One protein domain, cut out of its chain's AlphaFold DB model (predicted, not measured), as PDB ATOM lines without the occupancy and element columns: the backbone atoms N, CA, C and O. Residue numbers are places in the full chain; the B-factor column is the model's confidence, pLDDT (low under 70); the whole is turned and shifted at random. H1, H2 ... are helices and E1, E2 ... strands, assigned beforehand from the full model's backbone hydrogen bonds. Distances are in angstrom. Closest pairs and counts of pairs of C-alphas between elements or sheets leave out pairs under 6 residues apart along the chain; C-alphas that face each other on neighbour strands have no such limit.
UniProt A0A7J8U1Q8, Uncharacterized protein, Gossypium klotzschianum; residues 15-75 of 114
ATOM      1  N   VAL A  15     253.118 175.535 172.209       51.34
ATOM      2  CA  VAL A  15     251.693 175.238 172.420       51.34
ATOM      3  C   VAL A  15     251.321 175.783 173.800       51.34
ATOM      4  O   VAL A  15     251.587 175.158 174.828       51.34
ATOM      5  N   TYR A  16     250.766 176.994 173.835       53.69
ATOM      6  CA  TYR A  16     250.297 177.641 175.053       53.69
ATOM      7  C   TYR A  16     249.056 176.906 175.566       53.69
ATOM      8  O   TYR A  16     247.924 177.289 175.286       53.69
ATOM      9  N   SER A  17     249.258 175.862 176.367       56.50
ATOM     10  CA  SER A  17     248.225 175.417 177.302       56.50
ATOM     11  C   SER A  17     248.224 176.370 178.498       56.50
ATOM     12  O   SER A  17     248.721 176.064 179.581       56.50
ATOM     13  N   SER A  18     247.743 177.590 178.268       56.25
ATOM     14  CA  SER A  18     247.478 178.549 179.335       56.25
ATOM     15  C   SER A  18     246.084 178.269 179.884       56.25
ATOM     16  O   SER A  18     245.128 178.152 179.119       56.25
ATOM     17  N   ALA A  19     245.950 178.175 181.209       66.25
ATOM     18  CA  ALA A  19     244.639 178.107 181.844       66.25
ATOM     19  C   ALA A  19     243.802 179.326 181.415       66.25
ATOM     20  O   ALA A  19     244.170 180.471 181.690       66.25
ATOM     21  N   LEU A  20     242.687 179.086 180.720       73.94
ATOM     22  CA  LEU A  20     241.793 180.154 180.287       73.94
ATOM     23  C   LEU A  20     241.127 180.771 181.514       73.94
ATOM     24  O   LEU A  20     240.481 180.080 182.299       73.94
ATOM     25  N   THR A  21     241.283 182.082 181.679       75.56
ATOM     26  CA  THR A  21     240.625 182.822 182.756       75.56
ATOM     27  C   THR A  21     239.404 183.524 182.178       75.56
ATOM     28  O   THR A  21     239.540 184.455 181.383       75.56
ATOM     29  N   VAL A  22     238.213 183.054 182.551       76.19
ATOM     30  CA  VAL A  22     236.952 183.701 182.174       76.19
ATOM     31  C   VAL A  22     236.727 184.885 183.108       76.19
ATOM     32  O   VAL A  22     236.751 184.745 184.328       76.19
ATOM     33  N   MET A  23     236.538 186.061 182.528       78.12
ATOM     34  CA  MET A  23     236.219 187.296 183.224       78.12
ATOM     35  C   MET A  23     234.770 187.671 182.930       78.12
ATOM     36  O   MET A  23     234.417 187.896 181.774       78.12
ATOM     37  N   ASP A  24     233.945 187.794 183.968       78.25
ATOM     38  CA  ASP A  24     232.627 188.423 183.869       78.25
ATOM     39  C   ASP A  24     232.682 189.828 184.500       78.25
ATOM     40  O   ASP A  24     232.649 189.948 185.730       78.25
ATOM     41  N   PRO A  25     232.752 190.905 183.687       68.12
ATOM     42  CA  PRO A  25     232.805 192.281 184.176       68.12
ATOM     43  C   PRO A  25     231.566 192.707 184.973       68.12
ATOM     44  O   PRO A  25     231.596 193.748 185.626       68.12
ATOM     45  N   LYS A  26     230.460 191.957 184.873       70.31
ATOM     46  CA  LYS A  26     229.155 192.307 185.438       70.31
ATOM     47  C   LYS A  26     228.762 191.468 186.654       70.31
ATOM     48  O   LYS A  26     227.733 191.778 187.258       70.31
ATOM     49  N   SER A  27     229.544 190.459 187.041       68.69
ATOM     50  CA  SER A  27     229.229 189.651 188.225       68.69
ATOM     51  C   SER A  27     229.404 190.483 189.507       68.69
ATOM     52  O   SER A  27     230.483 190.989 189.811       68.69
ATOM     53  N   HIS A  28     228.310 190.689 190.249       63.69
ATOM     54  CA  HIS A  28     228.322 191.403 191.539       63.69
ATOM     55  C   HIS A  28     228.314 190.458 192.749       63.69
ATOM     56  O   HIS A  28     228.281 190.890 193.898       63.69
ATOM     57  N   HIS A  29     228.367 189.156 192.503       57.47
ATOM     58  CA  HIS A  29     228.456 188.128 193.520       57.47
ATOM     59  C   HIS A  29     229.110 186.902 192.889       57.47
ATOM     60  O   HIS A  29     229.012 186.703 191.680       57.47
ATOM     61  N   ASN A  30     229.803 186.120 193.708       58.34
ATOM     62  CA  ASN A  30     230.609 184.962 193.334       58.34
ATOM     63  C   ASN A  30     229.718 183.756 192.953       58.34
ATOM     64  O   ASN A  30     229.878 182.663 193.494       58.34
ATOM     65  N   ASP A  31     228.732 183.974 192.080       55.66
ATOM     66  CA  ASP A  31     227.915 182.918 191.498       55.66
ATOM     67  C   ASP A  31     228.739 182.242 190.402       55.66
ATOM     68  O   ASP A  31     228.778 182.654 189.245       55.66
ATOM     69  N   ASN A  32     229.409 181.156 190.784       57.78
ATOM     70  CA  ASN A  32     230.156 180.254 189.903       57.78
ATOM     71  C   ASN A  32     229.273 179.523 188.858       57.78
ATOM     72  O   ASN A  32     229.694 178.514 188.294       57.78
ATOM     73  N   SER A  33     228.038 179.969 188.617       57.41
ATOM     74  CA  SER A  33     227.020 179.223 187.870       57.41
ATOM     75  C   SER A  33     226.782 179.690 186.434       57.41
ATOM     76  O   SER A  33     225.966 179.079 185.750       57.41
ATOM     77  N   SER A  34     227.475 180.714 185.930       57.06
ATOM     78  CA  SER A  34     227.386 181.083 184.511       57.06
ATOM     79  C   SER A  34     228.763 181.104 183.862       57.06
ATOM     80  O   SER A  34     229.544 182.032 184.042       57.06
ATOM     81  N   SER A  35     229.046 180.074 183.063       59.28
ATOM     82  CA  SER A  35     230.249 179.896 182.237       59.28
ATOM     83  C   SER A  35     230.354 180.895 181.072       59.28
ATOM     84  O   SER A  35     230.912 180.581 180.022       59.28
ATOM     85  N   THR A  36     229.769 182.081 181.217       65.75
ATOM     86  CA  THR A  36     229.661 183.115 180.191       65.75
ATOM     87  C   THR A  36     230.476 184.323 180.616       65.75
ATOM     88  O   THR A  36     230.217 184.916 181.657       65.75
ATOM     89  N   GLY A  37     231.456 184.696 179.805       77.88
ATOM     90  CA  GLY A  37     232.309 185.842 180.068       77.88
ATOM     91  C   GLY A  37     233.325 186.037 178.953       77.88
ATOM     92  O   GLY A  37     233.348 185.303 177.966       77.88
ATOM     93  N   PHE A  38     234.170 187.042 179.117       82.88
ATOM     94  CA  PHE A  38     235.258 187.342 178.200       82.88
ATOM     95  C   PHE A  38     236.520 186.605 178.622       82.88
ATOM     96  O   PHE A  38     236.754 186.375 179.805       82.88
ATOM     97  N   ILE A  39     237.368 186.271 177.660       84.31
ATOM     98  CA  ILE A  39     238.669 185.667 177.937       84.31
ATOM     99  C   ILE A  39     239.730 186.753 177.812       84.31
ATOM    100  O   ILE A  39     239.713 187.548 176.871       84.31
ATOM    101  N   LYS A  40     240.641 186.805 178.783       80.06
ATOM    102  CA  LYS A  40     241.754 187.756 178.790       80.06
ATOM    103  C   LYS A  40     243.051 187.068 178.368       80.06
ATOM    104  O   LYS A  40     243.431 186.060 178.954       80.06
ATOM    105  N   GLY A  41     243.764 187.688 177.429       81.19
ATOM    106  CA  GLY A  41     245.076 187.245 176.947       81.19
ATOM    107  C   GLY A  41     245.021 186.519 175.598       81.19
ATOM    108  O   GLY A  41     243.932 186.296 175.068       81.19
ATOM    109  N   PRO A  42     246.186 186.173 175.018       80.44
ATOM    110  CA  PRO A  42     246.253 185.330 173.830       80.44
ATOM    111  C   PRO A  42     245.615 183.971 174.123       80.44
ATOM    112  O   PRO A  42     245.959 183.326 175.114       80.44
ATOM    113  N   ALA A  43     244.691 183.542 173.272       83.88
ATOM    114  CA  ALA A  43     244.004 182.270 173.416       83.88
ATOM    115  C   ALA A  43     243.759 181.651 172.040       83.88
ATOM    116  O   ALA A  43     243.520 182.360 171.062       83.88
ATOM    117  N   MET A  44     243.823 180.325 171.987       86.56
ATOM    118  CA  MET A  44     243.551 179.544 170.788       86.56
ATOM    119  C   MET A  44     242.376 178.613 171.045       86.56
ATOM    120  O   MET A  44     242.296 177.956 172.088       86.56
ATOM    121  N   PHE A  45     241.481 178.544 170.068       88.62
ATOM    122  CA  PHE A  45     240.273 177.740 170.135       88.62
ATOM    123  C   PHE A  45     240.135 176.896 168.883       88.62
ATOM    124  O   PHE A  45     240.552 177.289 167.796       88.62
ATOM    125  N   THR A  46     239.506 175.745 169.051       90.50
ATOM    126  CA  THR A  46     238.932 174.976 167.960       90.50
ATOM    127  C   THR A  46     237.467 175.371 167.842       90.50
ATOM    128  O   THR A  46     236.733 175.318 168.832       90.50
ATOM    129  N   ILE A  47     237.061 175.767 166.638       90.94
ATOM    130  CA  ILE A  47     235.685 176.132 166.299       90.94
ATOM    131  C   ILE A  47     235.231 175.183 165.192       90.94
ATOM    132  O   ILE A  47     235.928 175.042 164.188       90.94
ATOM    133  N   THR A  48     234.113 174.494 165.394       90.81
ATOM    134  CA  THR A  48     233.503 173.614 164.385       90.81
ATOM    135  C   THR A  48     232.447 174.355 163.561       90.81
ATOM    136  O   THR A  48     232.111 175.500 163.856       90.81
ATOM    137  N   ASP A  49     231.953 173.732 162.487       91.50
ATOM    138  CA  ASP A  49     231.051 174.373 161.510       91.50
ATOM    139  C   ASP A  49     229.700 174.812 162.114       91.50
ATOM    140  O   ASP A  49     229.110 175.803 161.686       91.50
ATOM    141  N   ASP A  50     229.280 174.125 163.180       89.50
ATOM    142  CA  ASP A  50     228.144 174.429 164.062       89.50
ATOM    143  C   ASP A  50     228.473 175.484 165.144       89.50
ATOM    144  O   ASP A  50     227.701 175.699 166.079       89.50
ATOM    145  N   LEU A  51     229.627 176.146 165.027       92.62
ATOM    146  CA  LEU A  51     230.126 177.216 165.897       92.62
ATOM    147  C   LEU A  51     230.328 176.815 167.364       92.62
ATOM    148  O   LEU A  51     230.390 177.672 168.249       92.62
ATOM    149  N   ILE A  52     230.502 175.520 167.637       88.81
ATOM    150  CA  ILE A  52     230.914 175.055 168.962       88.81
ATOM    151  C   ILE A  52     232.380 175.427 169.188       88.81
ATOM    152  O   ILE A  52     233.273 175.018 168.446       88.81
ATOM    153  N   ILE A  53     232.627 176.184 170.257       88.31
ATOM    154  CA  ILE A  53     233.955 176.663 170.645       88.31
ATOM    155  C   ILE A  53     234.519 175.754 171.738       88.31
ATOM    156  O   ILE A  53     233.873 175.502 172.755       88.31
ATOM    157  N   SER A  54     235.754 175.295 171.558       86.25
ATOM    158  CA  SER A  54     236.494 174.536 172.569       86.25
ATOM    159  C   SER A  54     237.950 174.996 172.648       86.25
ATOM    160  O   SER A  54     238.490 175.483 171.654       86.25
ATOM    161  N   PRO A  55     238.621 174.869 173.806       85.56
ATOM    162  CA  PRO A  55     240.052 175.138 173.895       85.56
ATOM    163  C   PRO A  55     240.849 174.231 172.950       85.56
ATOM    164  O   PRO A  55     240.520 173.050 172.775       85.56
ATOM    165  N   VAL A  56     241.919 174.769 172.361       84.12
ATOM    166  CA  VAL A  56     242.836 173.964 171.546       84.12
ATOM    167  C   VAL A  56     243.500 172.888 172.409       84.12
ATOM    168  O   VAL A  56     244.040 173.153 173.480       84.12
ATOM    169  N   SER A  57     243.461 171.648 171.930       82.19
ATOM    170  CA  SER A  57     244.206 170.520 172.480       82.19
ATOM    171  C   SER A  57     244.367 169.446 171.404       82.19
ATOM    172  O   SER A  57     243.551 169.349 170.484       82.19
ATOM    173  N   SER A  58     245.369 168.573 171.534       82.12
ATOM    174  CA  SER A  58     245.531 167.437 170.612       82.12
ATOM    175  C   SER A  58     244.296 166.525 170.598       82.12
ATOM    176  O   SER A  58     243.951 165.949 169.569       82.12
ATOM    177  N   VAL A  59     243.593 166.419 171.732       83.38
ATOM    178  CA  VAL A  59     242.383 165.597 171.870       83.38
ATOM    179  C   VAL A  59     241.192 166.228 171.146       83.38
ATOM    180  O   VAL A  59     240.470 165.514 170.449       83.38
ATOM    181  N   THR A  60     240.985 167.545 171.273       80.50
ATOM    182  CA  THR A  60     239.888 168.254 170.589       80.50
ATOM    183  C   THR A  60     240.088 168.253 169.077       80.50
ATOM    184  O   THR A  60     239.147 167.917 168.358       80.50
ATOM    185  N   GLY A  61     241.315 168.481 168.597       81.19
ATOM    186  CA  GLY A  61     241.654 168.366 167.173       81.19
ATOM    187  C   GLY A  61     241.386 166.965 166.607       81.19
ATOM    188  O   GLY A  61     240.646 166.814 165.636       81.19
ATOM    189  N   LEU A  62     241.892 165.911 167.262       83.00
ATOM    190  CA  LEU A  62     241.631 164.524 166.844       83.00
ATOM    191  C   LEU A  62     240.140 164.160 166.903       83.00
ATOM    192  O   LEU A  62     239.654 163.406 166.060       83.00
ATOM    193  N   SER A  63     239.403 164.669 167.894       84.38
ATOM    194  CA  SER A  63     237.961 164.443 168.003       84.38
ATOM    195  C   SER A  63     237.198 165.091 166.849       84.38
ATOM    196  O   SER A  63     236.328 164.435 166.275       84.38
ATOM    197  N   ALA A  64     237.544 166.328 166.479       82.38
ATOM    198  CA  ALA A  64     236.947 167.026 165.343       82.38
ATOM    199  C   ALA A  64     237.149 166.239 164.041       82.38
ATOM    200  O   ALA A  64     236.177 165.945 163.352       82.38
ATOM    201  N   VAL A  65     238.375 165.776 163.777       83.50
ATOM    202  CA  VAL A  65     238.677 164.959 162.591       83.50
ATOM    203  C   VAL A  65     237.892 163.642 162.581       83.50
ATOM    204  O   VAL A  65     237.290 163.282 161.571       83.50
ATOM    205  N   ARG A  66     237.815 162.930 163.713       84.56
ATOM    206  CA  ARG A  66     237.038 161.676 163.798       84.56
ATOM    207  C   ARG A  66     235.553 161.872 163.498       84.56
ATOM    208  O   ARG A  66     234.936 160.974 162.928       84.56
ATOM    209  N   LYS A  67     234.968 163.013 163.882       84.50
ATOM    210  CA  LYS A  67     233.553 163.317 163.618       84.50
ATOM    211  C   LYS A  67     233.249 163.440 162.123       84.50
ATOM    212  O   LYS A  67     232.136 163.105 161.730       84.50
ATOM    213  N   LEU A  68     234.230 163.837 161.309       81.38
ATOM    214  CA  LEU A  68     234.083 163.945 159.855       81.38
ATOM    215  C   LEU A  68     233.961 162.575 159.164       81.38
ATOM    216  O   LEU A  68     233.443 162.507 158.058       81.38
ATOM    217  N   LYS A  69     234.384 161.476 159.815       86.88
ATOM    218  CA  LYS A  69     234.328 160.095 159.284       86.88
ATOM    219  C   LYS A  69     235.000 159.912 157.909       86.88
ATOM    220  O   LYS A  69     234.639 158.996 157.174       86.88
ATOM    221  N   ILE A  70     235.986 160.746 157.585       87.12
ATOM    222  CA  ILE A  70     236.767 160.670 156.343       87.12
ATOM    223  C   ILE A  70     238.179 160.125 156.602       87.12
ATOM    224  O   ILE A  70     238.690 160.252 157.721       87.12
ATOM    225  N   PRO A  71     238.820 159.502 155.598       88.38
ATOM    226  CA  PRO A  71     240.229 159.139 155.670       88.38
ATOM    227  C   PRO A  71     241.112 160.365 155.921       88.38
ATOM    228  O   PRO A  71     240.874 161.432 155.365       88.38
ATOM    229  N   PHE A  72     242.186 160.200 156.696       84.38
ATOM    230  CA  PHE A  72     243.161 161.279 156.912       84.38
ATOM    231  C   PHE A  72     243.846 161.742 155.619       84.38
ATOM    232  O   PHE A  72     244.313 162.871 155.558       84.38
ATOM    233  N   THR A  73     243.902 160.884 154.595       88.69
ATOM    234  CA  THR A  73     244.455 161.212 153.271       88.69
ATOM    235  C   THR A  73     243.648 162.266 152.525       88.69
ATOM    236  O   THR A  73     244.181 162.887 151.613       88.69
ATOM    237  N   ASP A  74     242.391 162.464 152.917       89.44
ATOM    238  CA  ASP A  74     241.441 163.337 152.230       89.44
ATOM    239  C   ASP A  74     241.254 164.662 152.995       89.44
ATOM    240  O   ASP A  74     240.349 165.439 152.699       89.44
ATOM    241  N   ILE A  75     242.089 164.912 154.014       87.81
ATOM    242  CA  ILE A  75     242.054 166.114 154.849       87.81
ATOM    243  C   ILE A  75     243.133 167.082 154.385       87.81
ATOM    244  O   ILE A  75     244.301 166.719 154.257       87.81
TER     245      ILE A  75
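What this domain is: This is residues 15 to 75 of the 114 residues of an uncharacterized protein of Gossypium klotzschianum (UniProt A0A7J8U1Q8). With little regular structure, the domain is a loose rod: the small hairpin E1 E2 lies in its middle, helix H1 toward one end, and a long unnamed loop, residues 15 to 44, folds back on itself toward the other. Residues 28 to 33 and 66 to 74 stick out. Of 61 printed residues, 17 are in named elements, in the order E1, E2, H1, class mixed. It is only just loose, close to extended, with a radius of gyration of the C-alphas of 15.4 A and spans of 51 by 24 by 14 A.

How they stand to each other: E1, residues 45 to 47, and E2, residues 53 to 55, form an antiparallel hairpin at 150 degrees; N 46 and O 54 are 2.8 A apart, within hydrogen-bond range. The closest C-alphas of E1 and H1, residues 58 to 68, are those of Thr 46 and Gly 61, 7.2 A apart. In H1, 6 of 7 O i to N i+4 pairs are within hydrogen-bond range. Residues 22 to 23 pair with 38 to 39, antiparallel.

Where its parts are: E1 spans 6.2 A from C-alpha 45 at (240.273, 177.740, 170.135), E2 7.1 A, and H1 16.1 A, to C-alpha 68 at (234.083, 163.945, 159.855).

The domain as a whole: The C-alphas of His 28 and Thr 73, the two farthest apart, are 51.3 A apart. The printed part has no cut; both links are tight. pLDDT is under 70 at residues 15 to 19, 25 and 27 to 36.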